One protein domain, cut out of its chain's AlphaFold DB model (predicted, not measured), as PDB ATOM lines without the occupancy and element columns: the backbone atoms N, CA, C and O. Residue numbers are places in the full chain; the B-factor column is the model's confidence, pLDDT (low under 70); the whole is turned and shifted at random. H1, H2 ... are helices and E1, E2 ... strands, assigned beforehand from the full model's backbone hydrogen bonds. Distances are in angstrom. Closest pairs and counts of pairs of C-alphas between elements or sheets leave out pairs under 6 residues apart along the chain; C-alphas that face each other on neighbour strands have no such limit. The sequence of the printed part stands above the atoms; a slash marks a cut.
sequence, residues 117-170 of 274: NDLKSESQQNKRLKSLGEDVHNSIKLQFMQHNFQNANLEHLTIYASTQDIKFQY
ATOM      1  N   ASN A 117     208.456 232.360 230.644       79.69
ATOM      2  CA  ASN A 117     208.884 233.447 231.524       79.69
ATOM      3  C   ASN A 117     210.415 233.646 231.546       79.69
ATOM      4  O   ASN A 117     210.873 234.740 231.854       79.69
ATOM      5  N   ASP A 118     211.205 232.644 231.145       83.25
ATOM      6  CA  ASP A 118     212.677 232.725 231.071       83.25
ATOM      7  C   ASP A 118     213.187 233.329 229.750       83.25
ATOM      8  O   ASP A 118     214.400 233.410 229.493       83.25
ATOM      9  N   LEU A 119     212.278 233.694 228.843       84.00
ATOM     10  CA  LEU A 119     212.631 234.309 227.571       84.00
ATOM     11  C   LEU A 119     213.071 235.757 227.802       84.00
ATOM     12  O   LEU A 119     212.348 236.559 228.379       84.00
ATOM     13  N   LYS A 120     214.269 236.094 227.306       79.06
ATOM     14  CA  LYS A 120     214.923 237.387 227.569       79.06
ATOM     15  C   LYS A 120     214.291 238.566 226.830       79.06
ATOM     16  O   LYS A 120     214.561 239.704 227.193       79.06
ATOM     17  N   SER A 121     213.546 238.318 225.755       85.38
ATOM     18  CA  SER A 121     212.963 239.384 224.940       85.38
ATOM     19  C   SER A 121     211.520 239.101 224.555       85.38
ATOM     20  O   SER A 121     211.148 237.962 224.255       85.38
ATOM     21  N   GLU A 122     210.735 240.172 224.454       80.06
ATOM     22  CA  GLU A 122     209.356 240.126 223.957       80.06
ATOM     23  C   GLU A 122     209.277 239.527 222.550       80.06
ATOM     24  O   GLU A 122     208.356 238.786 222.231       80.06
ATOM     25  N   SER A 123     210.279 239.761 221.695       82.19
ATOM     26  CA  SER A 123     210.321 239.152 220.359       82.19
ATOM     27  C   SER A 123     210.358 237.619 220.423       82.19
ATOM     28  O   SER A 123     209.674 236.947 219.650       82.19
ATOM     29  N   GLN A 124     211.124 237.044 221.357       84.19
ATOM     30  CA  GLN A 124     211.160 235.593 221.559       84.19
ATOM     31  C   GLN A 124     209.833 235.072 222.112       84.19
ATOM     32  O   GLN A 124     209.349 234.037 221.648       84.19
ATOM     33  N   GLN A 125     209.233 235.798 223.057       85.88
ATOM     34  CA  GLN A 125     207.914 235.482 223.602       85.88
ATOM     35  C   GLN A 125     206.846 235.498 222.499       85.88
ATOM     36  O   GLN A 125     206.150 234.504 222.316       85.88
ATOM     37  N   ASN A 126     206.800 236.549 221.680       86.31
ATOM     38  CA  ASN A 126     205.856 236.701 220.571       86.31
ATOM     39  C   ASN A 126     206.015 235.617 219.504       86.31
ATOM     40  O   ASN A 126     205.022 235.055 219.047       86.31
ATOM     41  N   LYS A 127     207.251 235.253 219.134       87.81
ATOM     42  CA  LYS A 127     207.494 234.124 218.216       87.81
ATOM     43  C   LYS A 127     206.947 232.815 218.777       87.81
ATOM     44  O   LYS A 127     206.415 231.994 218.033       87.81
ATOM     45  N   ARG A 128     207.074 232.618 220.089       87.56
ATOM     46  CA  ARG A 128     206.614 231.402 220.748       87.56
ATOM     47  C   ARG A 128     205.103 231.345 220.886       87.56
ATOM     48  O   ARG A 128     204.531 230.292 220.628       87.56
ATOM     49  N   LEU A 129     204.479 232.472 221.223       87.75
ATOM     50  CA  LEU A 129     203.029 232.622 221.178       87.75
ATOM     51  C   LEU A 129     202.515 232.341 219.767       87.75
ATOM     52  O   LEU A 129     201.629 231.514 219.612       87.75
ATOM     53  N   LYS A 130     203.120 232.936 218.733       86.94
ATOM     54  CA  LYS A 130     202.733 232.699 217.336       86.94
ATOM     55  C   LYS A 130     202.775 231.211 216.966       86.94
ATOM     56  O   LYS A 130     201.783 230.692 216.471       86.94
ATOM     57  N   SER A 131     203.878 230.526 217.273       88.50
ATOM     58  CA  SER A 131     204.013 229.082 217.030       88.50
ATOM     59  C   SER A 131     202.954 228.266 217.779       88.50
ATOM     60  O   SER A 131     202.344 227.387 217.182       88.50
ATOM     61  N   LEU A 132     202.693 228.571 219.056       90.25
ATOM     62  CA  LEU A 132     201.633 227.910 219.822       90.25
ATOM     63  C   LEU A 132     200.254 228.139 219.184       90.25
ATOM     64  O   LEU A 132     199.469 227.203 219.052       90.25
ATOM     65  N   GLY A 133     199.973 229.375 218.770       88.94
ATOM     66  CA  GLY A 133     198.732 229.736 218.100       88.94
ATOM     67  C   GLY A 133     198.525 228.952 216.801       88.94
ATOM     68  O   GLY A 133     197.427 228.444 216.572       88.94
ATOM     69  N   GLU A 134     199.570 228.807 215.984       86.88
ATOM     70  CA  GLU A 134     199.557 228.012 214.746       86.88
ATOM     71  C   GLU A 134     199.318 226.518 215.020       86.88
ATOM     72  O   GLU A 134     198.462 225.905 214.377       86.88
ATOM     73  N   ASP A 135     200.007 225.937 216.006       89.12
ATOM     74  CA  ASP A 135     199.855 224.525 216.383       89.12
ATOM     75  C   ASP A 135     198.422 224.211 216.843       89.12
ATOM     76  O   ASP A 135     197.812 223.220 216.423       89.12
ATOM     77  N   VAL A 136     197.857 225.090 217.674       89.31
ATOM     78  CA  VAL A 136     196.466 225.014 218.135       89.31
ATOM     79  C   VAL A 136     195.497 225.114 216.960       89.31
ATOM     80  O   VAL A 136     194.596 224.282 216.841       89.31
ATOM     81  N   HIS A 137     195.686 226.095 216.072       87.31
ATOM     82  CA  HIS A 137     194.820 226.293 214.911       87.31
ATOM     83  C   HIS A 137     194.790 225.055 214.015       87.31
ATOM     84  O   HIS A 137     193.717 224.566 213.663       87.31
ATOM     85  N   ASN A 138     195.964 224.509 213.691       86.94
ATOM     86  CA  ASN A 138     196.092 223.318 212.855       86.94
ATOM     87  C   ASN A 138     195.450 222.090 213.510       86.94
ATOM     88  O   ASN A 138     194.760 221.319 212.840       86.94
ATOM     89  N   SER A 139     195.629 221.936 214.824       88.56
ATOM     90  CA  SER A 139     195.030 220.839 215.589       88.56
ATOM     91  C   SER A 139     193.503 220.917 215.584       88.56
ATOM     92  O   SER A 139     192.837 219.927 215.288       88.56
ATOM     93  N   ILE A 140     192.937 222.099 215.839       88.06
ATOM     94  CA  ILE A 140     191.482 222.319 215.831       88.06
ATOM     95  C   ILE A 140     190.908 222.152 214.423       88.06
ATOM     96  O   ILE A 140     189.884 221.495 214.252       88.06
ATOM     97  N   LYS A 141     191.596 222.655 213.393       85.62
ATOM     98  CA  LYS A 141     191.202 222.466 211.992       85.62
ATOM     99  C   LYS A 141     191.120 220.983 211.617       85.62
ATOM    100  O   LYS A 141     190.183 220.574 210.935       85.62
ATOM    101  N   LEU A 142     192.069 220.166 212.081       86.81
ATOM    102  CA  LEU A 142     192.030 218.715 211.889       86.81
ATOM    103  C   LEU A 142     190.827 218.078 212.604       86.81
ATOM    104  O   LEU A 142     190.156 217.230 212.019       86.81
ATOM    105  N   GLN A 143     190.526 218.503 213.835       88.81
ATOM    106  CA  GLN A 143     189.353 218.029 214.581       88.81
ATOM    107  C   GLN A 143     188.037 218.394 213.879       88.81
ATOM    108  O   GLN A 143     187.149 217.551 213.764       88.81
ATOM    109  N   PHE A 144     187.920 219.609 213.337       88.81
ATOM    110  CA  PHE A 144     186.747 220.013 212.556       88.81
ATOM    111  C   PHE A 144     186.514 219.092 211.357       88.81
ATOM    112  O   PHE A 144     185.385 218.651 211.147       88.81
ATOM    113  N   MET A 145     187.575 218.729 210.627       84.25
ATOM    114  CA  MET A 145     187.475 217.769 209.522       84.25
ATOM    115  C   MET A 145     187.026 216.381 209.997       84.25
ATOM    116  O   MET A 145     186.151 215.783 209.376       84.25
ATOM    117  N   GLN A 146     187.586 215.879 211.102       89.62
ATOM    118  CA  GLN A 146     187.233 214.563 211.656       89.62
ATOM    119  C   GLN A 146     185.760 214.466 212.067       89.62
ATOM    120  O   GLN A 146     185.145 213.415 211.904       89.62
ATOM    121  N   HIS A 147     185.191 215.564 212.560       89.38
ATOM    122  CA  HIS A 147     183.795 215.639 212.991       89.38
ATOM    123  C   HIS A 147     182.851 216.226 211.932       89.38
ATOM    124  O   HIS A 147     181.702 216.534 212.239       89.38
ATOM    125  N   ASN A 148     183.312 216.357 210.682       86.31
ATOM    126  CA  ASN A 148     182.534 216.862 209.548       86.31
ATOM    127  C   ASN A 148     181.915 218.259 209.776       86.31
ATOM    128  O   ASN A 148     180.860 218.584 209.230       86.31
ATOM    129  N   PHE A 149     182.575 219.107 210.569       85.56
ATOM    130  CA  PHE A 149     182.207 220.515 210.689       85.56
ATOM    131  C   PHE A 149     182.628 221.257 209.420       85.56
ATOM    132  O   PHE A 149     183.789 221.631 209.248       85.56
ATOM    133  N   GLN A 150     181.673 221.487 208.523       76.06
ATOM    134  CA  GLN A 150     181.871 222.332 207.349       76.06
ATOM    135  C   GLN A 150     181.689 223.804 207.747       76.06
ATOM    136  O   GLN A 150     180.722 224.155 208.416       76.06
ATOM    137  N   ASN A 151     182.624 224.669 207.339       73.94
ATOM    138  CA  ASN A 151     182.612 226.124 207.582       73.94
ATOM    139  C   ASN A 151     182.764 226.585 209.046       73.94
ATOM    140  O   ASN A 151     182.498 227.749 209.348       73.94
ATOM    141  N   ALA A 152     183.227 225.723 209.953       77.69
ATOM    142  CA  ALA A 152     183.598 226.147 211.300       77.69
ATOM    143  C   ALA A 152     184.967 226.847 211.293       77.69
ATOM    144  O   ALA A 152     185.934 226.339 210.725       77.69
ATOM    145  N   ASN A 153     185.053 227.999 211.956       76.88
ATOM    146  CA  ASN A 153     186.297 228.731 212.165       76.88
ATOM    147  C   ASN A 153     186.476 229.002 213.657       76.88
ATOM    148  O   ASN A 153     185.525 229.333 214.359       76.88
ATOM    149  N   LEU A 154     187.709 228.871 214.134       81.88
ATOM    150  CA  LEU A 154     188.077 229.331 215.465       81.88
ATOM    151  C   LEU A 154     188.257 230.850 215.402       81.88
ATOM    152  O   LEU A 154     189.081 231.306 214.618       81.88
ATOM    153  N   GLU A 155     187.501 231.616 216.191       83.12
ATOM    154  CA  GLU A 155     187.615 233.085 216.228       83.12
ATOM    155  C   GLU A 155     188.606 233.565 217.291       83.12
ATOM    156  O   GLU A 155     189.416 234.465 217.062       83.12
ATOM    157  N   HIS A 156     188.556 232.970 218.482       84.81
ATOM    158  CA  HIS A 156     189.442 233.318 219.582       84.81
ATOM    159  C   HIS A 156     189.676 232.133 220.519       84.81
ATOM    160  O   HIS A 156     188.818 231.269 220.679       84.81
ATOM    161  N   LEU A 157     190.842 232.120 221.161       88.12
ATOM    162  CA  LEU A 157     191.192 231.208 222.245       88.12
ATOM    163  C   LEU A 157     191.859 232.012 223.357       88.12
ATOM    164  O   LEU A 157     192.795 232.758 223.090       88.12
ATOM    165  N   THR A 158     191.422 231.823 224.597       87.94
ATOM    166  CA  THR A 158     192.073 232.427 225.765       87.94
ATOM    167  C   THR A 158     192.703 231.324 226.600       87.94
ATOM    168  O   THR A 158     192.042 230.341 226.930       87.94
ATOM    169  N   ILE A 159     193.979 231.486 226.931       85.12
ATOM    170  CA  ILE A 159     194.715 230.637 227.860       85.12
ATOM    171  C   ILE A 159     194.948 231.448 229.128       85.12
ATOM    172  O   ILE A 159     195.668 232.444 229.101       85.12
ATOM    173  N   TYR A 160     194.356 231.004 230.232       81.50
ATOM    174  CA  TYR A 160     194.613 231.565 231.553       81.50
ATOM    175  C   TYR A 160     195.942 231.009 232.068       81.50
ATOM    176  O   TYR A 160     196.042 229.814 232.359       81.50
ATOM    177  N   ALA A 161     196.973 231.848 232.134       74.75
ATOM    178  CA  ALA A 161     198.252 231.492 232.741       74.75
ATOM    179  C   ALA A 161     198.427 232.234 234.070       74.75
ATOM    180  O   ALA A 161     197.847 233.294 234.285       74.75
ATOM    181  N   SER A 162     199.249 231.686 234.967       64.31
ATOM    182  CA  SER A 162     199.448 232.231 236.319       64.31
ATOM    183  C   SER A 162     199.979 233.668 236.350       64.31
ATOM    184  O   SER A 162     199.823 234.349 237.358       64.31
ATOM    185  N   THR A 163     200.623 234.119 235.272       70.00
ATOM    186  CA  THR A 163     201.235 235.446 235.164       70.00
ATOM    187  C   THR A 163     200.436 236.413 234.294       70.00
ATOM    188  O   THR A 163     200.447 237.611 234.570       70.00
ATOM    189  N   GLN A 164     199.762 235.923 233.250       77.88
ATOM    190  CA  GLN A 164     198.997 236.743 232.315       77.88
ATOM    191  C   GLN A 164     198.060 235.882 231.464       77.88
ATOM    192  O   GLN A 164     198.450 234.821 230.975       77.88
ATOM    193  N   ASP A 165     196.857 236.388 231.202       85.25
ATOM    194  CA  ASP A 165     195.944 235.771 230.247       85.25
ATOM    195  C   ASP A 165     196.411 236.022 228.814       85.25
ATOM    196  O   ASP A 165     196.615 237.159 228.379       85.25
ATOM    197  N   ILE A 166     196.561 234.942 228.056       84.44
ATOM    198  CA  ILE A 166     197.007 234.973 226.667       84.44
ATOM    199  C   ILE A 166     195.791 234.763 225.776       84.44
ATOM    200  O   ILE A 166     195.225 233.671 225.729       84.44
ATOM    201  N   LYS A 167     195.408 235.796 225.025       87.94
ATOM    202  CA  LYS A 167     194.317 235.720 224.049       87.94
ATOM    203  C   LYS A 167     194.866 235.615 222.627       87.94
ATOM    204  O   LYS A 167     195.454 236.558 222.105       87.94
ATOM    205  N   PHE A 168     194.623 234.482 221.982       86.19
ATOM    206  CA  PHE A 168     194.789 234.304 220.546       86.19
ATOM    207  C   PHE A 168     193.535 234.787 219.833       86.19
ATOM    208  O   PHE A 168     192.442 234.281 220.083       86.19
ATOM    209  N   GLN A 169     193.694 235.751 218.931       85.00
ATOM    210  CA  GLN A 169     192.641 236.157 218.012       85.00
ATOM    211  C   GLN A 169     192.960 235.585 216.635       85.00
ATOM    212  O   GLN A 169     193.924 235.982 215.984       85.00
ATOM    213  N   TYR A 170     192.151 234.623 216.218       77.81
ATOM    214  CA  TYR A 170     192.259 233.985 214.920       77.81
ATOM    215  C   TYR A 170     191.374 234.765 213.963       77.81
ATOM    216  O   TYR A 170     190.178 234.517 213.818       77.81
TER     217      TYR A 170
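What this domain is: This is residues 117 to 170 of the 274 residues of an uncharacterized protein of Gigaspora rosea (UniProt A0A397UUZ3). What does the printed part look like? A single long helix, H1, makes the length of a loose rod, and after its end the backbone folds back to a small hairpin of strands E1 and E2 near residues 129 to 137 of H1. What is it built of? The printed part has 54 residues with one named helix and two named strands, in the order H1, E1, E2; the sheet E1 - E2 is antiparallel and the class is mixed, helices and strands. How large is it? It is loose, with a radius of gyration of the C-alphas of 13.5 A, and spans 42 by 17 by 14 A.

How they stand to each other: How is the backbone of the helix formed? In H1, residues 122 to 146, every O i to N i+4 pair is within hydrogen-bond range. How do the strands pair? E1, residues 156 to 160, and E2, residues 165 to 169, form a hairpin of antiparallel neighbours, with 169 degrees between their directions. N 157 and O 168 are 2.9 A apart and N 168 and O 157 are 2.7 A apart, both within hydrogen-bond range. Where does the helix come nearest to E2? The closest C-alphas of H1 and E2 are those of Gly 133 and Phe 168, 6.5 A apart.

Where its parts are: Where does H1 run? It measures 36.0 A from C-alpha 122 at (209.356, 240.126, 223.957) to C-alpha 146 at (187.233, 214.563, 211.656). How long are the strands? E1 measures 13.2 A and E2 12.7 A, ending with C-alpha 169 at (192.641, 236.157, 218.012).

The domain as a whole: Which C-alphas are farthest apart? Those of Lys 120 and Asn 148, at 42.4 A. Is anything missing, and how are the elements linked? The printed part has no cut; the link from H1 to E1 is short and that from E1 to E2 is tight. Where is confidence low? Ser 162 is under 70, and the mean pLDDT of the printed part is 84.1.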